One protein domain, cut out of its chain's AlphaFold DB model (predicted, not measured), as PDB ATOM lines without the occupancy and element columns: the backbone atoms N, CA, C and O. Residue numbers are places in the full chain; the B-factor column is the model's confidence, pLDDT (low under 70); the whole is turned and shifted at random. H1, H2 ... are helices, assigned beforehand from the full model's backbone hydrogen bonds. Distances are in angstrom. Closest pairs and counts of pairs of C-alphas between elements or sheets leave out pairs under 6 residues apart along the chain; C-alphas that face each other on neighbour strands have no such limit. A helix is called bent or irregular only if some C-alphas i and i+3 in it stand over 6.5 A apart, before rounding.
ATOM      1  N   GLU A 312     206.555 181.306 224.620       79.62
ATOM      2  CA  GLU A 312     205.266 181.953 224.336       79.62
ATOM      3  C   GLU A 312     205.002 182.111 222.825       79.62
ATOM      4  O   GLU A 312     203.854 182.007 222.402       79.62
ATOM      5  N   LEU A 313     206.059 182.217 222.008       84.06
ATOM      6  CA  LEU A 313     206.016 182.087 220.545       84.06
ATOM      7  C   LEU A 313     205.479 180.720 220.084       84.06
ATOM      8  O   LEU A 313     206.079 179.675 220.358       84.06
ATOM      9  N   SER A 314     204.420 180.719 219.275       89.25
ATOM     10  CA  SER A 314     204.088 179.576 218.421       89.25
ATOM     11  C   SER A 314     204.847 179.632 217.090       89.25
ATOM     12  O   SER A 314     205.341 180.676 216.664       89.25
ATOM     13  N   LEU A 315     204.885 178.509 216.368       86.12
ATOM     14  CA  LEU A 315     205.468 178.441 215.022       86.12
ATOM     15  C   LEU A 315     204.804 179.419 214.031       86.12
ATOM     16  O   LEU A 315     205.457 179.903 213.103       86.12
ATOM     17  N   HIS A 316     203.518 179.722 214.228       87.69
ATOM     18  CA  HIS A 316     202.806 180.706 213.419       87.69
ATOM     19  C   HIS A 316     203.348 182.115 213.667       87.69
ATOM     20  O   HIS A 316     203.655 182.815 212.707       87.69
ATOM     21  N   ASP A 317     203.558 182.479 214.935       90.56
ATOM     22  CA  ASP A 317     204.068 183.794 215.333       90.56
ATOM     23  C   ASP A 317     205.512 183.982 214.862       90.56
ATOM     24  O   ASP A 317     205.834 185.022 214.293       90.56
ATOM     25  N   ILE A 318     206.357 182.946 214.987       89.75
ATOM     26  CA  ILE A 318     207.717 182.935 214.420       89.75
ATOM     27  C   ILE A 318     207.661 183.208 212.914       89.75
ATOM     28  O   ILE A 318     208.374 184.082 212.430       89.75
ATOM     29  N   THR A 319     206.805 182.496 212.171       88.44
ATOM     30  CA  THR A 319     206.692 182.675 210.713       88.44
ATOM     31  C   THR A 319     206.190 184.079 210.366       88.44
ATOM     32  O   THR A 319     206.742 184.718 209.477       88.44
ATOM     33  N   TYR A 320     205.172 184.581 211.070       91.38
ATOM     34  CA  TYR A 320     204.596 185.906 210.839       91.38
ATOM     35  C   TYR A 320     205.606 187.026 211.113       91.38
ATOM     36  O   TYR A 320     205.793 187.904 210.273       91.38
ATOM     37  N   LEU A 321     206.302 186.970 212.250       92.31
ATOM     38  CA  LEU A 321     207.361 187.910 212.613       92.31
ATOM     39  C   LEU A 321     208.517 187.877 211.602       92.31
ATOM     40  O   LEU A 321     209.033 188.922 211.207       92.31
ATOM     41  N   PHE A 322     208.876 186.686 211.126       88.31
ATOM     42  CA  PHE A 322     209.877 186.508 210.081       88.31
ATOM     43  C   PHE A 322     209.420 187.129 208.747       88.31
ATOM     44  O   PHE A 322     210.125 187.960 208.179       88.31
ATOM     45  N   GLU A 323     208.207 186.836 208.273       87.56
ATOM     46  CA  GLU A 323     207.653 187.436 207.047       87.56
ATOM     47  C   GLU A 323     207.432 188.963 207.167       87.56
ATOM     48  O   GLU A 323     207.545 189.673 206.164       87.56
ATOM     49  N   LYS A 324     207.181 189.486 208.379       89.94
ATOM     50  CA  LYS A 324     207.024 190.924 208.677       89.94
ATOM     51  C   LYS A 324     208.353 191.691 208.624       89.94
ATOM     52  O   LYS A 324     208.386 192.772 208.038       89.94
ATOM     53  N   TYR A 325     209.430 191.154 209.207       90.31
ATOM     54  CA  TYR A 325     210.662 191.918 209.472       90.31
ATOM     55  C   TYR A 325     211.937 191.433 208.767       90.31
ATOM     56  O   TYR A 325     212.941 192.145 208.816       90.31
ATOM     57  N   PHE A 326     211.946 190.272 208.102       86.75
ATOM     58  CA  PHE A 326     213.167 189.694 207.512       86.75
ATOM     59  C   PHE A 326     213.575 190.349 206.171       86.75
ATOM     60  O   PHE A 326     213.715 189.711 205.122       86.75
ATOM     61  N   THR A 327     213.741 191.670 206.204       85.25
ATOM     62  CA  THR A 327     214.125 192.531 205.079       85.25
ATOM     63  C   THR A 327     215.590 192.328 204.664       85.25
ATOM     64  O   THR A 327     216.341 191.568 205.281       85.25
ATOM     65  N   LYS A 328     216.028 193.054 203.622       84.00
ATOM     66  CA  LYS A 328     217.442 193.119 203.206       84.00
ATOM     67  C   LYS A 328     218.375 193.454 204.384       84.00
ATOM     68  O   LYS A 328     219.376 192.774 204.568       84.00
ATOM     69  N   ILE A 329     218.008 194.438 205.206       84.81
ATOM     70  CA  ILE A 329     218.836 194.928 206.319       84.81
ATOM     71  C   ILE A 329     218.997 193.845 207.397       84.81
ATOM     72  O   ILE A 329     220.074 193.675 207.965       84.81
ATOM     73  N   PHE A 330     217.957 193.040 207.633       86.94
ATOM     74  CA  PHE A 330     218.022 191.903 208.554       86.94
ATOM     75  C   PHE A 330     219.000 190.821 208.059       86.94
ATOM     76  O   PHE A 330     219.762 190.254 208.841       86.94
ATOM     77  N   GLN A 331     219.032 190.579 206.745       84.19
ATOM     78  CA  GLN A 331     219.978 189.658 206.104       84.19
ATOM     79  C   GLN A 331     221.420 190.190 206.183       84.19
ATOM     80  O   GLN A 331     222.318 189.443 206.560       84.19
ATOM     81  N   GLU A 332     221.633 191.484 205.926       83.50
ATOM     82  CA  GLU A 332     222.933 192.160 206.091       83.50
ATOM     83  C   GLU A 332     223.449 192.075 207.536       83.50
ATOM     84  O   GLU A 332     224.605 191.725 207.771       83.50
ATOM     85  N   THR A 333     222.568 192.324 208.508       86.69
ATOM     86  CA  THR A 333     222.849 192.208 209.949       86.69
ATOM     87  C   THR A 333     223.364 190.810 210.297       86.69
ATOM     88  O   THR A 333     224.411 190.668 210.930       86.69
ATOM     89  N   ILE A 334     222.679 189.767 209.816       86.38
ATOM     90  CA  ILE A 334     223.074 188.369 210.026       86.38
ATOM     91  C   ILE A 334     224.422 188.048 209.373       86.38
ATOM     92  O   ILE A 334     225.236 187.371 210.003       86.38
ATOM     93  N   VAL A 335     224.691 188.542 208.157       83.69
ATOM     94  CA  VAL A 335     225.988 188.323 207.491       83.69
ATOM     95  C   VAL A 335     227.125 188.912 208.318       83.69
ATOM     96  O   VAL A 335     228.119 188.231 208.567       83.69
ATOM     97  N   ILE A 336     226.980 190.151 208.784       82.94
ATOM     98  CA  ILE A 336     228.013 190.826 209.579       82.94
ATOM     99  C   ILE A 336     228.265 190.076 210.892       82.94
ATOM    100  O   ILE A 336     229.419 189.807 211.224       82.94
ATOM    101  N   ILE A 337     227.214 189.668 211.608       82.81
ATOM    102  CA  ILE A 337     227.373 189.005 212.911       82.81
ATOM    103  C   ILE A 337     227.932 187.586 212.765       82.81
ATOM    104  O   ILE A 337     228.775 187.189 213.567       82.81
ATOM    105  N   ALA A 338     227.539 186.837 211.730       82.88
ATOM    106  CA  ALA A 338     228.143 185.538 211.439       82.88
ATOM    107  C   ALA A 338     229.655 185.669 211.179       82.88
ATOM    108  O   ALA A 338     230.441 184.903 211.733       82.88
ATOM    109  N   ASN A 339     230.073 186.679 210.408       81.31
ATOM    110  CA  ASN A 339     231.492 186.945 210.166       81.31
ATOM    111  C   ASN A 339     232.234 187.379 211.438       81.31
ATOM    112  O   ASN A 339     233.291 186.824 211.723       81.31
ATOM    113  N   ILE A 340     231.671 188.287 212.242       80.62
ATOM    114  CA  ILE A 340     232.231 188.677 213.551       80.62
ATOM    115  C   ILE A 340     232.416 187.459 214.460       80.62
ATOM    116  O   ILE A 340     233.474 187.295 215.063       80.62
ATOM    117  N   ALA A 341     231.400 186.603 214.563       81.44
ATOM    118  CA  ALA A 341     231.456 185.419 215.406       81.44
ATOM    119  C   ALA A 341     232.545 184.450 214.941       81.44
ATOM    120  O   ALA A 341     233.332 183.997 215.765       81.44
ATOM    121  N   ASN A 342     232.638 184.186 213.633       76.06
ATOM    122  CA  ASN A 342     233.712 183.370 213.071       76.06
ATOM    123  C   ASN A 342     235.086 183.970 213.392       76.06
ATOM    124  O   ASN A 342     235.953 183.260 213.885       76.06
ATOM    125  N   VAL A 343     235.279 185.271 213.157       75.69
ATOM    126  CA  VAL A 343     236.540 185.983 213.422       75.69
ATOM    127  C   VAL A 343     236.942 185.886 214.897       75.69
ATOM    128  O   VAL A 343     238.083 185.537 215.195       75.69
ATOM    129  N   ASN A 344     236.002 186.096 215.823       74.31
ATOM    130  CA  ASN A 344     236.257 185.954 217.257       74.31
ATOM    131  C   ASN A 344     236.593 184.493 217.634       74.31
ATOM    132  O   ASN A 344     237.595 184.257 218.302       74.31
ATOM    133  N   LEU A 345     235.829 183.503 217.147       71.00
ATOM    134  CA  LEU A 345     236.073 182.069 217.398       71.00
ATOM    135  C   LEU A 345     237.401 181.560 216.799       71.00
ATOM    136  O   LEU A 345     238.045 180.669 217.358       71.00
ATOM    137  N   LEU A 346     237.829 182.124 215.667       69.06
ATOM    138  CA  LEU A 346     239.122 181.837 215.042       69.06
ATOM    139  C   LEU A 346     240.276 182.388 215.886       69.06
ATOM    140  O   LEU A 346     241.252 181.674 216.114       69.06
ATOM    141  N   CYS A 347     240.137 183.608 216.407       66.75
ATOM    142  CA  CYS A 347     241.102 184.204 217.333       66.75
ATOM    143  C   CYS A 347     241.048 183.617 218.759       66.75
ATOM    144  O   CYS A 347     241.984 183.831 219.517       66.75
ATOM    145  N   GLU A 348     240.013 182.864 219.142       65.62
ATOM    146  CA  GLU A 348     239.990 182.096 220.401       65.62
ATOM    147  C   GLU A 348     240.715 180.739 220.297       65.62
ATOM    148  O   GLU A 348     241.106 180.167 221.315       65.62
ATOM    149  N   ASN A 349     240.947 180.213 219.087       66.19
ATOM    150  CA  ASN A 349     241.705 178.974 218.911       66.19
ATOM    151  C   ASN A 349     243.214 179.220 219.088       66.19
ATOM    152  O   ASN A 349     243.896 179.699 218.179       66.19
ATOM    153  N   GLU A 350     243.762 178.811 220.238       55.66
ATOM    154  CA  GLU A 350     245.176 179.007 220.614       55.66
ATOM    155  C   GLU A 350     246.199 178.570 219.551       55.66
ATOM    156  O   GLU A 350     247.287 179.140 219.460       55.66
ATOM    157  N   GLN A 351     245.866 177.570 218.731       60.25
ATOM    158  CA  GLN A 351     246.744 177.078 217.666       60.25
ATOM    159  C   GLN A 351     246.949 178.112 216.540       60.25
ATOM    160  O   GLN A 351     248.048 178.184 215.996       60.25
ATOM    161  N   MET A 352     245.953 178.961 216.251       53.53
ATOM    162  CA  MET A 352     246.100 180.113 215.346       53.53
ATOM    163  C   MET A 352     246.814 181.287 216.037       53.53
ATOM    164  O   MET A 352     247.718 181.889 215.457       53.53
ATOM    165  N   LEU A 353     246.476 181.573 217.304       52.50
ATOM    166  CA  LEU A 353     247.092 182.659 218.090       52.50
ATOM    167  C   LEU A 353     248.622 182.554 218.208       52.50
ATOM    168  O   LEU A 353     249.300 183.574 218.336       52.50
ATOM    169  N   ARG A 354     249.179 181.335 218.172       57.94
ATOM    170  CA  ARG A 354     250.637 181.108 218.190       57.94
ATOM    171  C   ARG A 354     251.354 181.590 216.926       57.94
ATOM    172  O   ARG A 354     252.543 181.877 217.012       57.94
ATOM    173  N   LEU A 355     250.659 181.675 215.790       55.59
ATOM    174  CA  LEU A 355     251.227 182.121 214.512       55.59
ATOM    175  C   LEU A 355     250.939 183.594 214.211       55.59
ATOM    176  O   LEU A 355     251.748 184.235 213.546       55.59
ATOM    177  N   ASN A 356     249.829 184.152 214.705       53.75
ATOM    178  CA  ASN A 356     249.504 185.558 214.471       53.75
ATOM    179  C   ASN A 356     248.786 186.199 215.674       53.75
ATOM    180  O   ASN A 356     247.569 186.102 215.816       53.75
ATOM    181  N   ARG A 357     249.541 186.899 216.534       50.81
ATOM    182  CA  ARG A 357     248.980 187.666 217.668       50.81
ATOM    183  C   ARG A 357     248.184 188.904 217.240       50.81
ATOM    184  O   ARG A 357     247.388 189.396 218.031       50.81
ATOM    185  N   ASN A 358     248.335 189.346 215.991       62.16
ATOM    186  CA  ASN A 358     247.560 190.430 215.387       62.16
ATOM    187  C   ASN A 358     246.496 189.839 214.434       62.16
ATOM    188  O   ASN A 358     246.349 190.288 213.301       62.16
ATOM    189  N   CYS A 359     245.786 188.789 214.880       60.56
ATOM    190  CA  CYS A 359     244.906 187.942 214.053       60.56
ATOM    191  C   CYS A 359     243.754 188.675 213.336       60.56
ATOM    192  O   CYS A 359     243.170 188.125 212.406       60.56
ATOM    193  N   VAL A 360     243.422 189.900 213.755       68.44
ATOM    194  CA  VAL A 360     242.475 190.787 213.070       68.44
ATOM    195  C   VAL A 360     243.118 192.154 212.926       68.44
ATOM    196  O   VAL A 360     243.480 192.785 213.916       68.44
ATOM    197  N   ASN A 361     243.207 192.636 211.692       79.44
ATOM    198  CA  ASN A 361     243.563 194.017 211.397       79.44
ATOM    199  C   ASN A 361     242.531 194.967 212.030       79.44
ATOM    200  O   ASN A 361     241.326 194.791 211.819       79.44
ATOM    201  N   ASP A 362     242.979 195.983 212.775       82.69
ATOM    202  CA  ASP A 362     242.073 196.951 213.407       82.69
ATOM    203  C   ASP A 362     241.173 197.665 212.381       82.69
ATOM    204  O   ASP A 362     240.050 198.036 212.719       82.69
ATOM    205  N   TYR A 363     241.588 197.764 211.111       85.12
ATOM    206  CA  TYR A 363     240.746 198.222 209.999       85.12
ATOM    207  C   TYR A 363     239.539 197.298 209.743       85.12
ATOM    208  O   TYR A 363     238.399 197.762 209.709       85.12
ATOM    209  N   HIS A 364     239.758 195.981 209.635       83.12
ATOM    210  CA  HIS A 364     238.682 194.995 209.450       83.12
ATOM    211  C   HIS A 364     237.757 194.940 210.673       83.12
ATOM    212  O   HIS A 364     236.535 194.924 210.531       83.12
ATOM    213  N   LYS A 365     238.330 194.996 211.881       83.00
ATOM    214  CA  LYS A 365     237.591 195.076 213.151       83.00
ATOM    215  C   LYS A 365     236.729 196.341 213.235       83.00
ATOM    216  O   LYS A 365     235.545 196.240 213.549       83.00
ATOM    217  N   PHE A 366     237.282 197.507 212.896       86.94
ATOM    218  CA  PHE A 366     236.548 198.775 212.835       86.94
ATOM    219  C   PHE A 366     235.401 198.719 211.820       86.94
ATOM    220  O   PHE A 366     234.278 199.095 212.150       86.94
ATOM    221  N   ILE A 367     235.643 198.196 210.613       87.25
ATOM    222  CA  ILE A 367     234.607 198.053 209.582       87.25
ATOM    223  C   ILE A 367     233.484 197.108 210.036       87.25
ATOM    224  O   ILE A 367     232.311 197.452 209.870       87.25
ATOM    225  N   LEU A 368     233.816 195.956 210.631       85.69
ATOM    226  CA  LEU A 368     232.824 195.011 211.156       85.69
ATOM    227  C   LEU A 368     231.960 195.648 212.250       85.69
ATOM    228  O   LEU A 368     230.736 195.562 212.179       85.69
ATOM    229  N   VAL A 369     232.574 196.318 213.231       86.88
ATOM    230  CA  VAL A 369     231.854 197.002 214.321       86.88
ATOM    231  C   VAL A 369     231.011 198.169 213.793       86.88
ATOM    232  O   VAL A 369     229.881 198.355 214.241       86.88
ATOM    233  N   SER A 370     231.511 198.916 212.808       89.69
ATOM    234  CA  SER A 370     230.802 200.044 212.194       89.69
ATOM    235  C   SER A 370     229.572 199.586 211.395       89.69
ATOM    236  O   SER A 370     228.448 199.961 211.742       89.69
ATOM    237  N   LYS A 371     229.736 198.678 210.410       89.00
ATOM    238  CA  LYS A 371     228.592 198.111 209.662       89.00
ATOM    239  C   LYS A 371     227.609 197.387 210.593       89.00
ATOM    240  O   LYS A 371     226.407 197.414 210.335       89.00
ATOM    241  N   LEU A 372     228.084 196.757 211.674       88.50
ATOM    242  CA  LEU A 372     227.214 196.162 212.689       88.50
ATOM    243  C   LEU A 372     226.340 197.213 213.369       88.50
ATOM    244  O   LEU A 372     225.127 197.020 213.428       88.50
ATOM    245  N   GLN A 373     226.941 198.276 213.916       89.81
ATOM    246  CA  GLN A 373     226.193 199.316 214.618       89.81
ATOM    247  C   GLN A 373     225.109 199.881 213.701       89.81
ATOM    248  O   GLN A 373     223.942 199.861 214.080       89.81
ATOM    249  N   ASP A 374     225.458 200.290 212.481       89.62
ATOM    250  CA  ASP A 374     224.510 200.905 211.544       89.62
ATOM    251  C   ASP A 374     223.382 199.949 211.110       89.62
ATOM    252  O   ASP A 374     222.228 200.370 210.956       89.62
ATOM    253  N   ASN A 375     223.659 198.647 210.989       89.44
ATOM    254  CA  ASN A 375     222.641 197.666 210.616       89.44
ATOM    255  C   ASN A 375     221.766 197.218 211.795       89.44
ATOM    256  O   ASN A 375     220.552 197.128 211.623       89.44
ATOM    257  N   VAL A 376     222.311 197.035 213.004       89.69
ATOM    258  CA  VAL A 376     221.490 196.781 214.205       89.69
ATOM    259  C   VAL A 376     220.652 198.018 214.556       89.69
ATOM    260  O   VAL A 376     219.479 197.871 214.894       89.69
ATOM    261  N   MET A 377     221.195 199.230 214.377       90.12
ATOM    262  CA  MET A 377     220.448 200.496 214.450       90.12
ATOM    263  C   MET A 377     219.254 200.473 213.501       90.12
ATOM    264  O   MET A 377     218.116 200.704 213.912       90.12
ATOM    265  N   SER A 378     219.508 200.148 212.234       91.06
ATOM    266  CA  SER A 378     218.478 200.100 211.201       91.06
ATOM    267  C   SER A 378     217.422 199.027 211.501       91.06
ATOM    268  O   SER A 378     216.231 199.330 211.454       91.06
ATOM    269  N   VAL A 379     217.820 197.815 211.905       91.06
ATOM    270  CA  VAL A 379     216.897 196.736 212.307       91.06
ATOM    271  C   VAL A 379     216.033 197.153 213.500       91.06
ATOM    272  O   VAL A 379     214.809 197.092 213.399       91.06
ATOM    273  N   LEU A 380     216.625 197.630 214.601       92.38
ATOM    274  CA  LEU A 380     215.870 198.041 215.792       92.38
ATOM    275  C   LEU A 380     214.965 199.251 215.517       92.38
ATOM    276  O   LEU A 380     213.852 199.312 216.045       92.38
ATOM    277  N   SER A 381     215.368 200.177 214.640       92.19
ATOM    278  CA  SER A 381     214.499 201.288 214.227       92.19
ATOM    279  C   SER A 381     213.186 200.793 213.602       92.19
ATOM    280  O   SER A 381     212.126 201.329 213.928       92.19
ATOM    281  N   MET A 382     213.238 199.718 212.802       92.75
ATOM    282  CA  MET A 382     212.101 199.159 212.060       92.75
ATOM    283  C   MET A 382     211.183 198.235 212.878       92.75
ATOM    284  O   MET A 382     210.105 197.908 212.388       92.75
ATOM    285  N   ILE A 383     211.587 197.782 214.071       94.06
ATOM    286  CA  ILE A 383     210.824 196.813 214.883       94.06
ATOM    287  C   ILE A 383     209.889 197.524 215.871       94.06
ATOM    288  O   ILE A 383     210.326 198.424 216.588       94.06
ATOM    289  N   ASP A 384     208.625 197.100 215.953       94.94
ATOM    290  CA  ASP A 384     207.671 197.572 216.967       94.94
ATOM    291  C   ASP A 384     208.124 197.156 218.381       94.94
ATOM    292  O   ASP A 384     208.584 196.032 218.582       94.94
ATOM    293  N   ASP A 385     207.959 198.011 219.396       92.44
ATOM    294  CA  ASP A 385     208.491 197.751 220.751       92.44
ATOM    295  C   ASP A 385     207.918 196.482 221.425       92.44
ATOM    296  O   ASP A 385     208.564 195.899 222.305       92.44
ATOM    297  N   SER A 386     206.737 196.025 220.988       94.12
ATOM    298  CA  SER A 386     206.112 194.743 221.360       94.12
ATOM    299  C   SER A 386     206.846 193.515 220.816       94.12
ATOM    300  O   SER A 386     206.774 192.433 221.398       94.12
ATOM    301  N   ASP A 387     207.543 193.678 219.696       94.75
ATOM    302  CA  ASP A 387     208.086 192.587 218.894       94.75
ATOM    303  C   ASP A 387     209.597 192.419 219.131       94.75
ATOM    304  O   ASP A 387     210.135 191.351 218.836       94.75
ATOM    305  N   ILE A 388     210.274 193.428 219.706       93.38
ATOM    306  CA  ILE A 388     211.732 193.453 219.951       93.38
ATOM    307  C   ILE A 388     212.244 192.154 220.576       93.38
ATOM    308  O   ILE A 388     213.205 191.586 220.062       93.38
ATOM    309  N   ASP A 389     211.617 191.646 221.639       92.38
ATOM    310  CA  ASP A 389     212.126 190.469 222.360       92.38
ATOM    311  C   ASP A 389     212.094 189.209 221.483       92.38
ATOM    312  O   ASP A 389     213.069 188.461 221.380       92.38
ATOM    313  N   HIS A 390     210.982 189.022 220.776       92.69
ATOM    314  CA  HIS A 390     210.767 187.906 219.863       92.69
ATOM    315  C   HIS A 390     211.672 187.986 218.629       92.69
ATOM    316  O   HIS A 390     212.233 186.977 218.202       92.69
ATOM    317  N   ILE A 391     211.860 189.184 218.072       92.62
ATOM    318  CA  ILE A 391     212.750 189.400 216.929       92.62
ATOM    319  C   ILE A 391     214.218 189.244 217.325       92.62
ATOM    320  O   ILE A 391     214.994 188.690 216.550       92.62
ATOM    321  N   THR A 392     214.589 189.630 218.544       92.56
ATOM    322  CA  THR A 392     215.936 189.412 219.086       92.56
ATOM    323  C   THR A 392     216.223 187.913 219.224       92.56
ATOM    324  O   THR A 392     217.268 187.449 218.762       92.56
ATOM    325  N   GLN A 393     215.267 187.122 219.732       91.31
ATOM    326  CA  GLN A 393     215.361 185.652 219.750       91.31
ATOM    327  C   GLN A 393     215.479 185.057 218.337       91.31
ATOM    328  O   GLN A 393     216.340 184.212 218.098       91.31
ATOM    329  N   ILE A 394     214.664 185.513 217.378       90.00
ATOM    330  CA  ILE A 394     214.710 185.044 215.980       90.00
ATOM    331  C   ILE A 394     216.047 185.404 215.308       90.00
ATOM    332  O   ILE A 394     216.613 184.564 214.607       90.00
ATOM    333  N   LEU A 395     216.592 186.598 215.565       89.12
ATOM    334  CA  LEU A 395     217.906 187.024 215.077       89.12
ATOM    335  C   LEU A 395     219.013 186.107 215.616       89.12
ATOM    336  O   LEU A 395     219.782 185.548 214.835       89.12
ATOM    337  N   PHE A 396     219.063 185.873 216.930       89.19
ATOM    338  CA  PHE A 396     220.036 184.950 217.531       89.19
ATOM    339  C   PHE A 396     219.867 183.510 217.054       89.19
ATOM    340  O   PHE A 396     220.868 182.833 216.821       89.19
ATOM    341  N   MET A 397     218.634 183.060 216.823       88.25
ATOM    342  CA  MET A 397     218.360 181.760 216.213       88.25
ATOM    343  C   MET A 397     218.983 181.655 214.809       88.25
ATOM    344  O   MET A 397     219.597 180.633 214.501       88.25
ATOM    345  N   CYS A 398     218.874 182.696 213.966       85.62
ATOM    346  CA  CYS A 398     219.533 182.722 212.652       85.62
ATOM    347  C   CYS A 398     221.055 182.633 212.790       85.62
ATOM    348  O   CYS A 398     221.695 181.820 212.122       85.62
ATOM    349  N   MET A 399     221.625 183.478 213.652       85.50
ATOM    350  CA  MET A 399     223.072 183.642 213.790       85.50
ATOM    351  C   MET A 399     223.722 182.376 214.345       85.50
ATOM    352  O   MET A 399     224.628 181.839 213.714       85.50
ATOM    353  N   LEU A 400     223.215 181.838 215.461       85.56
ATOM    354  CA  LEU A 400     223.735 180.606 216.065       85.56
ATOM    355  C   LEU A 400     223.668 179.420 215.095       85.56
ATOM    356  O   LEU A 400     224.622 178.651 215.022       85.56
ATOM    357  N   ASN A 401     222.591 179.294 214.314       84.50
ATOM    358  CA  ASN A 401     222.468 178.240 213.307       84.50
ATOM    359  C   ASN A 401     223.487 178.392 212.161       84.50
ATOM    360  O   ASN A 401     224.092 177.408 211.747       84.50
ATOM    361  N   ILE A 402     223.716 179.611 211.668       82.69
ATOM    362  CA  ILE A 402     224.708 179.871 210.612       82.69
ATOM    363  C   ILE A 402     226.129 179.589 211.116       82.69
ATOM    364  O   ILE A 402     226.880 178.879 210.449       82.69
ATOM    365  N   ILE A 403     226.481 180.060 212.316       83.56
ATOM    366  CA  ILE A 403     227.809 179.834 212.910       83.56
ATOM    367  C   ILE A 403     228.026 178.333 213.192       83.56
ATOM    368  O   ILE A 403     229.091 177.797 212.890       83.56
ATOM    369  N   ALA A 404     226.997 177.613 213.658       83.56
ATOM    370  CA  ALA A 404     227.049 176.158 213.844       83.56
ATOM    371  C   ALA A 404     227.285 175.371 212.539       83.56
ATOM    372  O   ALA A 404     227.819 174.263 212.574       83.56
ATOM    373  N   GLN A 405     226.886 175.917 211.384       81.38
ATOM    374  CA  GLN A 405     227.129 175.303 210.073       81.38
ATOM    375  C   GLN A 405     228.491 175.686 209.472       81.38
ATOM    376  O   GLN A 405     229.036 174.905 208.690       81.38
ATOM    377  N   LEU A 406     229.029 176.850 209.852       76.19
ATOM    378  CA  LEU A 406     230.374 177.335 209.517       76.19
ATOM    379  C   LEU A 406     231.485 176.600 210.275       76.19
ATOM    380  O   LEU A 406     232.578 176.414 209.744       76.19
ATOM    381  N   HIS A 407     231.220 176.178 211.510       76.94
ATOM    382  CA  HIS A 407     232.231 175.557 212.357       76.94
ATOM    383  C   HIS A 407     232.504 174.093 211.963       76.94
ATOM    384  O   HIS A 407     231.593 173.266 211.891       76.94
ATOM    385  N   VAL A 408     233.779 173.760 211.728       66.31
ATOM    386  CA  VAL A 408     234.219 172.395 211.366       66.31
ATOM    387  C   VAL A 408     234.444 171.517 212.605       66.31
ATOM    388  O   VAL A 408     234.212 170.310 212.557       66.31
ATOM    389  N   SER A 409     234.873 172.110 213.724       72.19
ATOM    390  CA  SER A 409     235.084 171.419 215.006       72.19
ATOM    391  C   SER A 409     233.822 171.493 215.896       72.19
ATOM    392  O   SER A 409     232.934 172.302 215.604       72.19
ATOM    393  N   PRO A 410     233.675 170.661 216.953       78.12
ATOM    394  CA  PRO A 410     232.416 170.525 217.693       78.12
ATOM    395  C   PRO A 410     231.940 171.857 218.289       78.12
ATOM    396  O   PRO A 410     232.545 172.412 219.205       78.12
ATOM    397  N   PHE A 411     230.835 172.368 217.749       79.12
ATOM    398  CA  PHE A 411     230.356 173.719 218.019       79.12
ATOM    399  C   PHE A 411     229.760 173.864 219.428       79.12
ATOM    400  O   PHE A 411     228.700 173.319 219.745       79.12
ATOM    401  N   ASN A 412     230.428 174.650 220.273       86.50
ATOM    402  CA  ASN A 412     229.939 174.991 221.604       86.50
ATOM    403  C   ASN A 412     229.004 176.212 221.532       86.50
ATOM    404  O   ASN A 412     229.442 177.366 221.533       86.50
ATOM    405  N   PHE A 413     227.695 175.942 221.501       83.25
ATOM    406  CA  PHE A 413     226.643 176.962 221.547       83.25
ATOM    407  C   PHE A 413     226.787 177.912 222.746       83.25
ATOM    408  O   PHE A 413     226.550 179.109 222.603       83.25
ATOM    409  N   ASN A 414     227.181 177.408 223.922       87.19
ATOM    410  CA  ASN A 414     227.175 178.191 225.160       87.19
ATOM    411  C   ASN A 414     228.327 179.203 225.214       87.19
ATOM    412  O   ASN A 414     228.106 180.337 225.638       87.19
ATOM    413  N   SER A 415     229.538 178.825 224.777       86.25
ATOM    414  CA  SER A 415     230.649 179.784 224.664       86.25
ATOM    415  C   SER A 415     230.372 180.787 223.550       86.25
ATOM    416  O   SER A 415     230.369 181.983 223.813       86.25
ATOM    417  N   THR A 416     230.001 180.320 222.353       84.81
ATOM    418  CA  THR A 416     229.699 181.203 221.214       84.81
ATOM    419  C   THR A 416     228.616 182.226 221.554       84.81
ATOM    420  O   THR A 416     228.759 183.405 221.238       84.81
ATOM    421  N   PHE A 417     227.556 181.805 222.252       87.81
ATOM    422  CA  PHE A 417     226.522 182.715 222.734       87.81
ATOM    423  C   PHE A 417     227.066 183.738 223.738       87.81
ATOM    424  O   PHE A 417     226.820 184.930 223.572       87.81
ATOM    425  N   LYS A 418     227.824 183.304 224.756       89.06
ATOM    426  CA  LYS A 418     228.424 184.215 225.745       89.06
ATOM    427  C   LYS A 418     229.323 185.254 225.066       89.06
ATOM    428  O   LYS A 418     229.244 186.434 225.400       89.06
ATOM    429  N   ASN A 419     230.134 184.821 224.104       86.19
ATOM    430  CA  ASN A 419     231.082 185.669 223.389       86.19
ATOM    431  C   ASN A 419     230.341 186.661 222.478       86.19
ATOM    432  O   ASN A 419     230.688 187.839 222.461       86.19
ATOM    433  N   LEU A 420     229.266 186.225 221.804       86.88
ATOM    434  CA  LEU A 420     228.348 187.105 221.070       86.88
ATOM    435  C   LEU A 420     227.714 188.160 221.984       86.88
ATOM    436  O   LEU A 420     227.793 189.344 221.668       86.88
ATOM    437  N   VAL A 421     227.120 187.763 223.114       89.56
ATOM    438  CA  VAL A 421     226.497 188.703 224.063       89.56
ATOM    439  C   VAL A 421     227.521 189.703 224.590       89.56
ATOM    440  O   VAL A 421     227.302 190.903 224.470       89.56
ATOM    441  N   GLN A 422     228.677 189.243 225.076       88.38
ATOM    442  CA  GLN A 422     229.741 190.133 225.551       88.38
ATOM    443  C   GLN A 422     230.234 191.080 224.445       88.38
ATOM    444  O   GLN A 422     230.537 192.241 224.716       88.38
ATOM    445  N   PHE A 423     230.301 190.609 223.199       86.19
ATOM    446  CA  PHE A 423     230.648 191.438 222.054       86.19
ATOM    447  C   PHE A 423     229.571 192.502 221.767       86.19
ATOM    448  O   PHE A 423     229.927 193.667 221.585       86.19
ATOM    449  N   PHE A 424     228.277 192.166 221.794       88.19
ATOM    450  CA  PHE A 424     227.195 193.150 221.650       88.19
ATOM    451  C   PHE A 424     227.188 194.170 222.793       88.19
ATOM    452  O   PHE A 424     227.214 195.370 222.527       88.19
ATOM    453  N   SER A 425     227.240 193.720 224.047       89.88
ATOM    454  CA  SER A 425     227.243 194.594 225.229       89.88
ATOM    455  C   SER A 425     228.484 195.486 225.328       89.88
ATOM    456  O   SER A 425     228.438 196.512 225.999       89.88
ATOM    457  N   LYS A 426     229.587 195.143 224.644       88.06
ATOM    458  CA  LYS A 426     230.741 196.036 224.439       88.06
ATOM    459  C   LYS A 426     230.533 197.017 223.279       88.06
ATOM    460  O   LYS A 426     230.798 198.202 223.435       88.06
ATOM    461  N   ASN A 427     230.078 196.542 222.117       84.62
ATOM    462  CA  ASN A 427     230.131 197.307 220.863       84.62
ATOM    463  C   ASN A 427     228.843 198.079 220.520       84.62
ATOM    464  O   ASN A 427     228.872 198.906 219.611       84.62
ATOM    465  N   LEU A 428     227.728 197.836 221.214       84.31
ATOM    466  CA  LEU A 428     226.431 198.495 220.985       84.31
ATOM    467  C   LEU A 428     225.997 199.415 222.143       84.31
ATOM    468  O   LEU A 428     224.803 199.645 222.332       84.31
ATOM    469  N   GLN A 429     226.941 199.957 222.921       73.81
ATOM    470  CA  GLN A 429     226.647 200.887 224.021       73.81
ATOM    471  C   GLN A 429     226.178 202.260 223.499       73.81
ATOM    472  O   GLN A 429     226.927 203.234 223.467       73.81
ATOM    473  N   ARG A 430     224.910 202.335 223.079       75.44
ATOM    474  CA  ARG A 430     224.189 203.568 222.731       75.44
ATOM    475  C   ARG A 430     223.016 203.763 223.696       75.44
ATOM    476  O   ARG A 430     222.404 202.800 224.144       75.44
ATOM    477  N   SER A 431     222.689 205.016 224.005       67.31
ATOM    478  CA  SER A 431     221.680 205.404 225.007       67.31
ATOM    479  C   SER A 431     220.218 205.286 224.542       67.31
ATOM    480  O   SER A 431     219.312 205.763 225.224       67.31
ATOM    481  N   GLU A 432     219.963 204.671 223.387       85.94
ATOM    482  CA  GLU A 432     218.618 204.532 222.826       85.94
ATOM    483  C   GLU A 432     217.822 203.414 223.514       85.94
ATOM    484  O   GLU A 432     218.326 202.317 223.757       85.94
ATOM    485  N   SER A 433     216.539 203.662 223.788       88.69
ATOM    486  CA  SER A 433     215.672 202.740 224.542       88.69
ATOM    487  C   SER A 433     215.573 201.346 223.915       88.69
ATOM    488  O   SER A 433     215.627 200.347 224.631       88.69
ATOM    489  N   LYS A 434     215.484 201.261 222.581       88.31
ATOM    490  CA  LYS A 434     215.451 199.982 221.856       88.31
ATOM    491  C   LYS A 434     216.768 199.208 221.958       88.31
ATOM    492  O   LYS A 434     216.740 197.982 221.978       88.31
ATOM    493  N   PHE A 435     217.903 199.904 222.063       88.62
ATOM    494  CA  PHE A 435     219.214 199.285 222.284       88.62
ATOM    495  C   PHE A 435     219.341 198.733 223.694       88.62
ATOM    496  O   PHE A 435     219.728 197.580 223.856       88.62
ATOM    497  N   LEU A 436     218.945 199.516 224.700       90.69
ATOM    498  CA  LEU A 436     218.906 199.046 226.084       90.69
ATOM    499  C   LEU A 436     218.007 197.809 226.209       90.69
ATOM    500  O   LEU A 436     218.461 196.792 226.723       90.69
ATOM    501  N   LYS A 437     216.801 197.831 225.621       92.69
ATOM    502  CA  LYS A 437     215.910 196.660 225.596       92.69
ATOM    503  C   LYS A 437     216.521 195.458 224.855       92.69
ATOM    504  O   LYS A 437     216.393 194.334 225.329       92.69
ATOM    505  N   PHE A 438     217.199 195.663 223.723       92.88
ATOM    506  CA  PHE A 438     217.907 194.591 223.007       92.88
ATOM    507  C   PHE A 438     219.009 193.956 223.876       92.88
ATOM    508  O   PHE A 438     219.076 192.729 223.961       92.88
ATOM    509  N   ILE A 439     219.823 194.767 224.562       92.44
ATOM    510  CA  ILE A 439     220.878 194.287 225.469       92.44
ATOM    511  C   ILE A 439     220.281 193.555 226.685       92.44
ATOM    512  O   ILE A 439     220.670 192.421 226.959       92.44
ATOM    513  N   GLU A 440     219.271 194.129 227.348       93.19
ATOM    514  CA  GLU A 440     218.532 193.478 228.444       93.19
ATOM    515  C   GLU A 440     217.931 192.125 228.021       93.19
ATOM    516  O   GLU A 440     217.927 191.165 228.799       93.19
ATOM    517  N   CYS A 441     217.456 192.022 226.775       93.44
ATOM    518  CA  CYS A 441     216.910 190.790 226.221       93.44
ATOM    519  C   CYS A 441     217.990 189.705 226.081       93.44
ATOM    520  O   CYS A 441     217.792 188.591 226.568       93.44
ATOM    521  N   ILE A 442     219.148 190.018 225.484       93.31
ATOM    522  CA  ILE A 442     220.217 189.030 225.235       93.31
ATOM    523  C   ILE A 442     221.016 188.664 226.495       93.31
ATOM    524  O   ILE A 442     221.503 187.539 226.602       93.31
ATOM    525  N   GLU A 443     221.127 189.573 227.468       93.00
ATOM    526  CA  GLU A 443     221.761 189.308 228.768       93.00
ATOM    527  C   GLU A 443     220.854 188.509 229.723       93.00
ATOM    528  O   GLU A 443     221.313 187.979 230.744       93.00
ATOM    529  N   SER A 444     219.566 188.361 229.394       94.06
ATOM    530  CA  SER A 444     218.633 187.550 230.171       94.06
ATOM    531  C   SER A 444     219.077 186.087 230.244       94.06
ATOM    532  O   SER A 444     219.240 185.395 229.239       94.06
ATOM    533  N   LYS A 445     219.162 185.553 231.468       89.56
ATOM    534  CA  LYS A 445     219.527 184.147 231.743       89.56
ATOM    535  C   LYS A 445     218.602 183.122 231.065       89.56
ATOM    536  O   LYS A 445     218.984 181.963 230.927       89.56
ATOM    537  N   ALA A 446     217.394 183.529 230.666       91.00
ATOM    538  CA  ALA A 446     216.448 182.689 229.935       91.00
ATOM    539  C   ALA A 446     216.655 182.714 228.408       91.00
ATOM    540  O   ALA A 446     216.187 181.809 227.723       91.00
ATOM    541  N   PHE A 447     217.353 183.709 227.859       90.69
ATOM    542  CA  PHE A 447     217.399 183.953 226.417       90.69
ATOM    543  C   PHE A 447     218.099 182.827 225.640       90.69
ATOM    544  O   PHE A 447     217.578 182.344 224.636       90.69
ATOM    545  N   LEU A 448     219.245 182.340 226.135       89.25
ATOM    546  CA  LEU A 448     219.960 181.205 225.534       89.25
ATOM    547  C   LEU A 448     219.111 179.924 225.535       89.25
ATOM    548  O   LEU A 448     219.082 179.191 224.547       89.25
ATOM    549  N   SER A 449     218.400 179.638 226.628       89.12
ATOM    550  CA  SER A 449     217.552 178.447 226.714       89.12
ATOM    551  C   SER A 449     216.279 178.583 225.872       89.12
ATOM    552  O   SER A 449     215.890 177.607 225.231       89.12
ATOM    553  N   GLN A 450     215.697 179.782 225.770       89.56
ATOM    554  CA  GLN A 450     214.629 180.097 224.815       89.56
ATOM    555  C   GLN A 450     215.101 179.870 223.373       89.56
ATOM    556  O   GLN A 450     214.487 179.073 222.666       89.56
ATOM    557  N   CYS A 451     216.231 180.459 222.964       88.88
ATOM    558  CA  CYS A 451     216.813 180.265 221.631       88.88
ATOM    559  C   CYS A 451     217.087 178.786 221.327       88.88
ATOM    560  O   CYS A 451     216.689 178.299 220.273       88.88
ATOM    561  N   ASN A 452     217.689 178.034 222.254       85.94
ATOM    562  CA  ASN A 452     217.980 176.609 222.059       85.94
ATOM    563  C   ASN A 452     216.719 175.743 221.872       85.94
ATOM    564  O   ASN A 452     216.762 174.748 221.144       85.94
ATOM    565  N   VAL A 453     215.597 176.086 222.513       88.94
ATOM    566  CA  VAL A 453     214.321 175.380 222.300       88.94
ATOM    567  C   VAL A 453     213.612 175.897 221.034       88.94
ATOM    568  O   VAL A 453     212.973 175.104 220.343       88.94
ATOM    569  N   LEU A 454     213.806 177.166 220.650       88.19
ATOM    570  CA  LEU A 454     213.326 177.746 219.386       88.19
ATOM    571  C   LEU A 454     214.005 177.097 218.162       88.19
ATOM    572  O   LEU A 454     213.305 176.692 217.234       88.19
ATOM    573  N   ILE A 455     215.333 176.895 218.200       87.62
ATOM    574  CA  ILE A 455     216.095 176.143 217.179       87.62
ATOM    575  C   ILE A 455     215.474 174.755 216.999       87.62
ATOM    576  O   ILE A 455     215.069 174.396 215.896       87.62
ATOM    577  N   LYS A 456     215.316 173.996 218.092       87.88
ATOM    578  CA  LYS A 456     214.735 172.642 218.064       87.88
ATOM    579  C   LYS A 456     213.299 172.628 217.534       87.88
ATOM    580  O   LYS A 456     212.939 171.722 216.785       87.88
ATOM    581  N   LEU A 457     212.486 173.626 217.886       88.94
ATOM    582  CA  LEU A 457     211.124 173.774 217.370       88.94
ATOM    583  C   LEU A 457     211.122 173.980 215.846       88.94
ATOM    584  O   LEU A 457     210.355 173.318 215.148       88.94
ATOM    585  N   VAL A 458     211.999 174.844 215.324       87.00
ATOM    586  CA  VAL A 458     212.134 175.101 213.881       87.00
ATOM    587  C   VAL A 458     212.737 173.898 213.147       87.00
ATOM    588  O   VAL A 458     212.229 173.529 212.090       87.00
ATOM    589  N   GLU A 459     213.736 173.213 213.709       88.25
ATOM    590  CA  GLU A 459     214.292 171.972 213.149       88.25
ATOM    591  C   GLU A 459     213.259 170.843 213.037       88.25
ATOM    592  O   GLU A 459     213.248 170.110 212.047       88.25
ATOM    593  N   VAL A 460     212.424 170.653 214.064       88.81
ATOM    594  CA  VAL A 460     211.357 169.642 214.053       88.81
ATOM    595  C   VAL A 460     210.264 170.060 213.070       88.81
ATOM    596  O   VAL A 460     209.858 169.259 212.231       88.81
ATOM    597  N   ALA A 461     209.850 171.329 213.081       86.12
ATOM    598  CA  ALA A 461     208.893 171.853 212.109       86.12
ATOM    599  C   ALA A 461     209.376 171.673 210.659       86.12
ATOM    600  O   ALA A 461     208.620 171.190 209.822       86.12
ATOM    601  N   GLY A 462     210.645 171.969 210.366       86.50
ATOM    602  CA  GLY A 462     211.243 171.800 209.038       86.50
ATOM    603  C   GLY A 462     211.421 170.348 208.582       86.50
ATOM    604  O   GLY A 462     211.653 170.119 207.395       86.50
ATOM    605  N   ARG A 463     211.296 169.357 209.477       88.25
ATOM    606  CA  ARG A 463     211.215 167.931 209.105       88.25
ATOM    607  C   ARG A 463     209.810 167.519 208.660       88.25
ATOM    608  O   ARG A 463     209.698 166.611 207.844       88.25
ATOM    609  N   HIS A 464     208.767 168.179 209.165       87.38
ATOM    610  CA  HIS A 464     207.366 167.815 208.915       87.38
ATOM    611  C   HIS A 464     206.637 168.753 207.938       87.38
ATOM    612  O   HIS A 464     205.681 168.330 207.292       87.38
ATOM    613  N   ASP A 465     207.083 170.003 207.795       84.50
ATOM    614  CA  ASP A 465     206.567 170.969 206.824       84.50
ATOM    615  C   ASP A 465     207.656 171.363 205.811       84.50
ATOM    616  O   ASP A 465     208.577 172.132 206.100       84.50
ATOM    617  N   HIS A 466     207.521 170.886 204.572       81.31
ATOM    618  CA  HIS A 466     208.411 171.270 203.475       81.31
ATOM    619  C   HIS A 466     208.310 172.775 203.140       81.31
ATOM    620  O   HIS A 466     209.275 173.381 202.660       81.31
ATOM    621  N   PHE A 467     207.178 173.428 203.411       81.81
ATOM    622  CA  PHE A 467     207.027 174.869 203.218       81.81
ATOM    623  C   PHE A 467     207.743 175.684 204.303       81.81
ATOM    624  O   PHE A 467     208.120 176.819 204.014       81.81
ATOM    625  N   MET A 468     208.032 175.136 205.492       83.06
ATOM    626  CA  MET A 468     208.952 175.782 206.450       83.06
ATOM    627  C   MET A 468     210.353 175.928 205.852       83.06
ATOM    628  O   MET A 468     210.932 177.008 205.944       83.06
ATOM    629  N   LYS A 469     210.867 174.902 205.152       84.00
ATOM    630  CA  LYS A 469     212.175 174.986 204.469       84.00
ATOM    631  C   LYS A 469     212.235 176.090 203.411       84.00
ATOM    632  O   LYS A 469     213.298 176.650 203.180       84.00
ATOM    633  N   ASN A 470     211.103 176.417 202.786       82.06
ATOM    634  CA  ASN A 470     211.011 177.481 201.783       82.06
ATOM    635  C   ASN A 470     210.764 178.871 202.398       82.06
ATOM    636  O   ASN A 470     211.321 179.850 201.911       82.06
ATOM    637  N   ARG A 471     209.937 178.974 203.450       82.00
ATOM    638  CA  ARG A 471     209.623 180.243 204.138       82.00
ATOM    639  C   ARG A 471     210.781 180.736 205.001       82.00
ATOM    640  O   ARG A 471     211.100 181.917 204.997       82.00
ATOM    641  N   MET A 472     211.432 179.815 205.705       84.19
ATOM    642  CA  MET A 472     212.521 180.064 206.648       84.19
ATOM    643  C   MET A 472     213.850 179.512 206.104       84.19
ATOM    644  O   MET A 472     214.630 178.890 206.819       84.19
ATOM    645  N   ALA A 473     214.112 179.747 204.813       84.19
ATOM    646  CA  ALA A 473     215.212 179.137 204.056       84.19
ATOM    647  C   ALA A 473     216.610 179.326 204.670       84.19
ATOM    648  O   ALA A 473     217.451 178.440 204.538       84.19
ATOM    649  N   ILE A 474     216.845 180.429 205.390       82.81
ATOM    650  CA  ILE A 474     218.129 180.694 206.053       82.81
ATOM    651  C   ILE A 474     218.468 179.671 207.153       82.81
ATOM    652  O   ILE A 474     219.638 179.392 207.404       82.81
ATOM    653  N   PHE A 475     217.461 179.057 207.781       81.25
ATOM    654  CA  PHE A 475     217.678 178.040 208.812       81.25
ATOM    655  C   PHE A 475     218.080 176.687 208.215       81.25
ATOM    656  O   PHE A 475     218.819 175.926 208.833       81.25
ATOM    657  N   PHE A 476     217.645 176.417 206.984       82.94
ATOM    658  CA  PHE A 476     217.815 175.138 206.294       82.94
ATOM    659  C   PHE A 476     218.788 175.234 205.111       82.94
ATOM    660  O   PHE A 476     218.693 174.451 204.163       82.94
ATOM    661  N   MET A 477     219.715 176.200 205.135       76.50
ATOM    662  CA  MET A 477     220.744 176.300 204.105       76.50
ATOM    663  C   MET A 477     221.628 175.040 204.104       76.50
ATOM    664  O   MET A 477     222.076 174.598 205.161       76.50
ATOM    665  N   PRO A 478     221.896 174.429 202.936       73.75
ATOM    666  CA  PRO A 478     222.867 173.348 202.844       73.75
ATOM    667  C   PRO A 478     224.281 173.920 202.991       73.75
ATOM    668  O   PRO A 478     224.579 174.970 202.419       73.75
ATOM    669  N   LYS A 479     225.175 173.195 203.679       71.50
ATOM    670  CA  LYS A 479     226.554 173.640 203.981       71.50
ATOM    671  C   LYS A 479     227.342 174.145 202.761       71.50
ATOM    672  O   LYS A 479     228.158 175.044 202.880       71.50
ATOM    673  N   GLN A 480     227.056 173.616 201.571       66.19
ATOM    674  CA  GLN A 480     227.661 174.030 200.296       66.19
ATOM    675  C   GLN A 480     227.384 175.502 199.918       66.19
ATOM    676  O   GLN A 480     228.139 176.091 199.152       66.19
ATOM    677  N   LYS A 481     226.314 176.115 200.445       65.38
ATOM    678  CA  LYS A 481     225.963 177.528 200.217       65.38
ATOM    679  C   LYS A 481     226.564 178.477 201.262       65.38
ATOM    680  O   LYS A 481     226.035 179.560 201.472       65.38
ATOM    681  N   ILE A 482     227.637 178.076 201.940       68.88
ATOM    682  CA  ILE A 482     228.295 178.876 202.987       68.88
ATOM    683  C   ILE A 482     229.615 179.491 202.482       68.88
ATOM    684  O   ILE A 482     230.133 180.429 203.078       68.88
ATOM    685  N   ASN A 483     230.117 179.050 201.323       73.88
ATOM    686  CA  ASN A 483     231.426 179.422 200.773       73.88
ATOM    687  C   ASN A 483     231.680 180.942 200.648       73.88
ATOM    688  O   ASN A 483     232.828 181.365 200.730       73.88
ATOM    689  N   TYR A 484     230.647 181.781 200.504       77.50
ATOM    690  CA  TYR A 484     230.815 183.241 200.449       77.50
ATOM    691  C   TYR A 484     231.197 183.872 201.805       77.50
ATOM    692  O   TYR A 484     231.827 184.924 201.833       77.50
ATOM    693  N   TYR A 485     230.901 183.219 202.935       80.81
ATOM    694  CA  TYR A 485     231.476 183.588 204.235       80.81
ATOM    695  C   TYR A 485     232.966 183.222 204.314       80.81
ATOM    696  O   TYR A 485     233.743 183.926 204.956       80.81
ATOM    697  N   GLN A 486     233.388 182.146 203.639       81.69
ATOM    698  CA  GLN A 486     234.781 181.694 203.659       81.69
ATOM    699  C   GLN A 486     235.728 182.712 203.008       81.69
ATOM    700  O   GLN A 486     236.857 182.852 203.460       81.69
ATOM    701  N   ALA A 487     235.270 183.469 202.005       83.88
ATOM    702  CA  ALA A 487     236.049 184.562 201.417       83.88
ATOM    703  C   ALA A 487     236.383 185.657 202.451       83.88
ATOM    704  O   ALA A 487     237.532 186.084 202.554       83.88
ATOM    705  N   ILE A 488     235.403 186.049 203.272       83.88
ATOM    706  CA  ILE A 488     235.577 187.035 204.350       83.88
ATOM    707  C   ILE A 488     236.476 186.472 205.455       83.88
ATOM    708  O   ILE A 488     237.404 187.150 205.893       83.88
ATOM    709  N   ILE A 489     236.255 185.218 205.867       81.00
ATOM    710  CA  ILE A 489     237.118 184.515 206.828       81.00
ATOM    711  C   ILE A 489     238.575 184.502 206.348       81.00
ATOM    712  O   ILE A 489     239.468 184.873 207.108       81.00
ATOM    713  N   ASN A 490     238.818 184.121 205.092       83.00
ATOM    714  CA  ASN A 490     240.159 184.072 204.514       83.00
ATOM    715  C   ASN A 490     240.809 185.464 204.508       83.00
ATOM    716  O   ASN A 490     241.955 185.585 204.931       83.00
ATOM    717  N   ALA A 491     240.070 186.508 204.111       84.62
ATOM    718  CA  ALA A 491     240.566 187.883 204.109       84.62
ATOM    719  C   ALA A 491     240.971 188.384 205.508       84.62
ATOM    720  O   ALA A 491     241.962 189.106 205.623       84.62
ATOM    721  N   VAL A 492     240.274 187.968 206.576       79.50
ATOM    722  CA  VAL A 492     240.703 188.275 207.954       79.50
ATOM    723  C   VAL A 492     241.908 187.435 208.374       79.50
ATOM    724  O   VAL A 492     242.917 188.019 208.757       79.50
ATOM    725  N   ILE A 493     241.843 186.098 208.271       77.25
ATOM    726  CA  ILE A 493     242.925 185.190 208.718       77.25
ATOM    727  C   ILE A 493     244.258 185.537 208.043       77.25
ATOM    728  O   ILE A 493     245.302 185.560 208.694       77.25
ATOM    729  N   GLN A 494     244.224 185.781 206.731       81.31
ATOM    730  CA  GLN A 494     245.407 186.046 205.912       81.31
ATOM    731  C   GLN A 494     245.777 187.541 205.882       81.31
ATOM    732  O   GLN A 494     246.760 187.895 205.239       81.31
ATOM    733  N   ASN A 495     245.011 188.409 206.564       79.06
ATOM    734  CA  ASN A 495     245.148 189.871 206.537       79.06
ATOM    735  C   ASN A 495     245.309 190.430 205.107       79.06
ATOM    736  O   ASN A 495     246.240 191.182 204.817       79.06
ATOM    737  N   LEU A 496     244.425 190.018 204.195       80.75
ATOM    738  CA  LEU A 496     244.503 190.445 202.798       80.75
ATOM    739  C   LEU A 496     244.070 191.905 202.658       80.75
ATOM    740  O   LEU A 496     243.014 192.285 203.161       80.75
ATOM    741  N   GLU A 497     244.810 192.684 201.868       77.56
ATOM    742  CA  GLU A 497     244.449 194.050 201.451       77.56
ATOM    743  C   GLU A 497     243.375 194.047 200.335       77.56
ATOM    744  O   GLU A 497     243.436 194.778 199.349       77.56
ATOM    745  N   VAL A 498     242.380 193.169 200.470       80.56
ATOM    746  CA  VAL A 498     241.181 193.132 199.621       80.56
ATOM    747  C   VAL A 498     240.159 194.112 200.194       80.56
ATOM    748  O   VAL A 498     240.094 194.297 201.409       80.56
ATOM    749  N   ASP A 499     239.312 194.709 199.349       85.50
ATOM    750  CA  ASP A 499     238.198 195.514 199.849       85.50
ATOM    751  C   ASP A 499     237.189 194.655 200.633       85.50
ATOM    752  O   ASP A 499     236.260 194.035 200.102       85.50
ATOM    753  N   PHE A 500     237.381 194.666 201.946       84.62
ATOM    754  CA  PHE A 500     236.564 193.991 202.936       84.62
ATOM    755  C   PHE A 500     235.100 194.473 202.939       84.62
ATOM    756  O   PHE A 500     234.197 193.720 203.316       84.62
ATOM    757  N   ILE A 501     234.835 195.704 202.484       87.88
ATOM    758  CA  ILE A 501     233.477 196.238 202.327       87.88
ATOM    759  C   ILE A 501     232.780 195.502 201.178       87.88
ATOM    760  O   ILE A 501     231.706 194.935 201.405       87.88
ATOM    761  N   THR A 502     233.427 195.423 200.009       90.69
ATOM    762  CA  THR A 502     232.949 194.658 198.844       90.69
ATOM    763  C   THR A 502     232.730 193.179 199.168       90.69
ATOM    764  O   THR A 502     231.675 192.650 198.820       90.69
ATOM    765  N   LEU A 503     233.638 192.511 199.895       89.56
ATOM    766  CA  LEU A 503     233.446 191.099 200.280       89.56
ATOM    767  C   LEU A 503     232.176 190.877 201.127       89.56
ATOM    768  O   LEU A 503     231.441 189.913 200.903       89.56
ATOM    769  N   MET A 504     231.873 191.772 202.075       86.06
ATOM    770  CA  MET A 504     230.626 191.702 202.856       86.06
ATOM    771  C   MET A 504     229.372 191.965 202.017       86.06
ATOM    772  O   MET A 504     228.323 191.362 202.271       86.06
ATOM    773  N   ASP A 505     229.463 192.856 201.034       87.44
ATOM    774  CA  ASP A 505     228.333 193.202 200.170       87.44
ATOM    775  C   ASP A 505     228.078 192.099 199.120       87.44
ATOM    776  O   ASP A 505     226.922 191.788 198.817       87.44
ATOM    777  N   GLU A 506     229.122 191.391 198.675       90.19
ATOM    778  CA  GLU A 506     228.999 190.161 197.884       90.19
ATOM    779  C   GLU A 506     228.403 189.005 198.709       90.19
ATOM    780  O   GLU A 506     227.452 188.355 198.272       90.19
ATOM    781  N   ALA A 507     228.884 188.773 199.937       86.88
ATOM    782  CA  ALA A 507     228.313 187.770 200.842       86.88
ATOM    783  C   ALA A 507     226.829 188.039 201.156       86.88
ATOM    784  O   ALA A 507     226.012 187.115 201.182       86.88
ATOM    785  N   THR A 508     226.461 189.310 201.319       84.88
ATOM    786  CA  THR A 508     225.068 189.766 201.436       84.88
ATOM    787  C   THR A 508     224.251 189.413 200.196       84.88
ATOM    788  O   THR A 508     223.164 188.834 200.309       84.88
ATOM    789  N   LEU A 509     224.759 189.742 199.006       85.88
ATOM    790  CA  LEU A 509     224.090 189.448 197.739       85.88
ATOM    791  C   LEU A 509     223.900 187.933 197.553       85.88
ATOM    792  O   LEU A 509     222.805 187.482 197.205       85.88
ATOM    793  N   ASN A 510     224.925 187.143 197.871       85.44
ATOM    794  CA  ASN A 510     224.903 185.688 197.781       85.44
ATOM    795  C   ASN A 510     223.960 185.035 198.811       85.44
ATOM    796  O   ASN A 510     223.257 184.084 198.451       85.44
ATOM    797  N   LEU A 511     223.837 185.571 200.035       83.12
ATOM    798  CA  LEU A 511     222.809 185.147 200.999       83.12
ATOM    799  C   LEU A 511     221.394 185.432 200.472       83.12
ATOM    800  O   LEU A 511     220.543 184.531 200.461       83.12
ATOM    801  N   ARG A 512     221.147 186.664 200.003       81.81
ATOM    802  CA  ARG A 512     219.845 187.109 199.476       81.81
ATOM    803  C   ARG A 512     219.392 186.237 198.302       81.81
ATOM    804  O   ARG A 512     218.263 185.743 198.295       81.81
ATOM    805  N   ASN A 513     220.300 185.988 197.356       83.00
ATOM    806  CA  ASN A 513     220.082 185.106 196.209       83.00
ATOM    807  C   ASN A 513     219.834 183.652 196.652       83.00
ATOM    808  O   ASN A 513     218.918 182.992 196.157       83.00
ATOM    809  N   SER A 514     220.605 183.156 197.628       78.69
ATOM    810  CA  SER A 514     220.510 181.776 198.122       78.69
ATOM    811  C   SER A 514     219.181 181.443 198.793       78.69
ATOM    812  O   SER A 514     218.696 180.319 198.627       78.69
ATOM    813  N   CYS A 515     218.609 182.396 199.535       71.69
ATOM    814  CA  CYS A 515     217.410 182.191 200.350       71.69
ATOM    815  C   CYS A 515     216.082 182.481 199.630       71.69
ATOM    816  O   CYS A 515     215.024 182.244 200.205       71.69
ATOM    817  N   LYS A 516     216.108 182.990 198.386       69.31
ATOM    818  CA  LYS A 516     214.907 183.345 197.595       69.31
ATOM    819  C   LYS A 516     213.935 184.312 198.302       69.31
ATOM    820  O   LYS A 516     212.736 184.294 198.010       69.31
ATOM    821  N   PHE A 517     214.422 185.164 199.212       64.81
ATOM    822  CA  PHE A 517     213.556 186.090 199.944       64.81
ATOM    823  C   PHE A 517     212.862 187.070 198.999       64.81
ATOM    824  O   PHE A 517     213.488 187.938 198.389       64.81
ATOM    825  N   LYS A 518     211.533 186.949 198.920       57.88
ATOM    826  CA  LYS A 518     210.680 188.016 198.401       57.88
ATOM    827  C   LYS A 518     210.789 189.175 199.375       57.88
ATOM    828  O   LYS A 518     210.497 189.010 200.554       57.88
ATOM    829  N   ASP A 519     211.209 190.324 198.868       55.75
ATOM    830  CA  ASP A 519     211.308 191.550 199.649       55.75
ATOM    831  C   ASP A 519     209.954 191.843 200.334       55.75
ATOM    832  O   ASP A 519     208.947 191.924 199.617       55.75
ATOM    833  N   PRO A 520     209.871 191.970 201.676       51.00
ATOM    834  CA  PRO A 520     208.591 192.166 202.361       51.00
ATOM    835  C   PRO A 520     207.818 193.375 201.823       51.00
ATOM    836  O   PRO A 520     206.604 193.298 201.615       51.00
ATOM    837  N   HIS A 521     208.517 194.456 201.454       54.06
ATOM    838  CA  HIS A 521     207.893 195.626 200.832       54.06
ATOM    839  C   HIS A 521     207.221 195.287 199.493       54.06
ATOM    840  O   HIS A 521     206.149 195.815 199.198       54.06
ATOM    841  N   ALA A 522     207.774 194.360 198.704       52.34
ATOM    842  CA  ALA A 522     207.152 193.895 197.464       52.34
ATOM    843  C   ALA A 522     205.895 193.034 197.704       52.34
ATOM    844  O   ALA A 522     205.052 192.940 196.809       52.34
ATOM    845  N   ILE A 523     205.728 192.442 198.893       48.88
ATOM    846  CA  ILE A 523     204.489 191.760 199.300       48.88
ATOM    847  C   ILE A 523     203.453 192.800 199.749       48.88
ATOM    848  O   ILE A 523     202.354 192.845 199.190       48.88
ATOM    849  N   PHE A 524     203.812 193.695 200.677       47.28
ATOM    850  CA  PHE A 524     202.915 194.750 201.171       47.28
ATOM    851  C   PHE A 524     202.419 195.679 200.049       47.28
ATOM    852  O   PHE A 524     201.212 195.887 199.919       47.28
ATOM    853  N   LEU A 525     203.304 196.161 199.165       47.03
ATOM    854  CA  LEU A 525     202.930 197.005 198.018       47.03
ATOM    855  C   LEU A 525     202.018 196.281 197.015       47.03
ATOM    856  O   LEU A 525     201.168 196.913 196.383       47.03
ATOM    857  N   LYS A 526     202.177 194.963 196.851       44.03
ATOM    858  CA  LYS A 526     201.341 194.163 195.944       44.03
ATOM    859  C   LYS A 526     199.952 193.930 196.537       44.03
ATOM    860  O   LYS A 526     198.965 194.093 195.823       44.03
ATOM    861  N   ASN A 527     199.868 193.666 197.840       41.09
ATOM    862  CA  ASN A 527     198.598 193.544 198.556       41.09
ATOM    863  C   ASN A 527     197.840 194.884 198.601       41.09
ATOM    864  O   ASN A 527     196.648 194.910 198.299       41.09
ATOM    865  N   ALA A 528     198.529 196.005 198.848       44.56
ATOM    866  CA  ALA A 528     197.940 197.346 198.788       44.56
ATOM    867  C   ALA A 528     197.378 197.675 197.389       44.56
ATOM    868  O   ALA A 528     196.236 198.120 197.265       44.56
ATOM    869  N   LYS A 529     198.125 197.376 196.314       43.78
ATOM    870  CA  LYS A 529     197.640 197.559 194.931       43.78
ATOM    871  C   LYS A 529     196.446 196.659 194.582       43.78
ATOM    872  O   LYS A 529     195.595 197.078 193.799       43.78
ATOM    873  N   CYS A 530     196.346 195.462 195.163       38.66
ATOM    874  CA  CYS A 530     195.159 194.611 195.028       38.66
ATOM    875  C   CYS A 530     193.948 195.154 195.806       38.66
ATOM    876  O   CYS A 530     192.835 195.094 195.291       38.66
TER     877      CYS A 530
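What this domain is: This is residues 312 to 530 of the 735 residues of an uncharacterized protein of Schizaphis graminum (UniProt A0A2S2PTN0). H2 and H5 cross in the middle of an elongated body of helices, between two helical hairpins, H6 with H7 on one side and H10 with H11 on the opposite side. H4 packs along H2, H8 packs across H5, and H1 crosses H5 at residues 390 to 394; residues 525 to 530, in H12, stick out. The printed part has 219 residues with twelve named helices, H1 to H12 in order, and no named strand: all helix, with mostly crossed packing. It is compact, with a radius of gyration of the C-alphas of 17.2 A and spans of 57 by 34 by 32 A.

Where its parts are: H1 is residues 315 to 325, its first C-alpha at (205.468, 178.441, 215.022). H2 is residues 328 to 348, 30.4 A long, H3 350 to 353, H4 362 to 382, 30.1 A, and H5 388 to 406, 26.8 A. H6 is residues 413 to 427, H7 433 to 443, H8 447 to 464, 25.8 A, and H9 466 to 471. H10 is residues 479 to 493, irregular, with C-alphas 481 and 484 7.5 A apart; H11 is 500 to 515. H12 is residues 520 to 530, ending at C-alpha 530 (195.159, 194.611, 195.028).

How they stand to each other: H5 is the hub, touching six helices. Its closest C-alphas to four of them are Ile 403 to Ala 338 of H2, 5.9 A, at a steep tilt of 52 degrees; Met 397 to Cys 451 of H8, 5.8 A; Ile 391 to Leu 321 of H1, 7.1 A; and Asp 389 to Cys 441 of H7, 6.2 A. H2 touches H5 with residues 334 to 342 alone. H4 touches H2, closest at C-alphas Asn 375 and Thr 333, 5.5 A, opposite ways at 37 degrees, only just steep. Hairpin H10 and H11 is closest at C-alphas Tyr 484 and Ala 507, 5.2 A, at a shallow tilt of 8 degrees; hairpin H6 and H7 at Ser 425 and Ile 439, 6.4 A. H9 and H8 only just touch, with 3 pairs of C-alphas within 8 A, only at the corner; H12 and H1 only just touch, with 3 such pairs, only at their ends. H3 touches no helix. Every O i to N i+4 pair is within hydrogen-bond range in H1, H2, H4 to H8 and H11; H9 has 1 of 2, H10 6 of 11, H12 6 of 7, and H3 is too short for one.

The domain as a whole: The two C-alphas farthest apart, Arg 354 and Cys 530, are 61.6 A apart. The printed part has no cut, and no link is long. Mean pLDDT of the printed part is 81.1; 35 residues are under 70, among them 346 to 360 and 516 to 530.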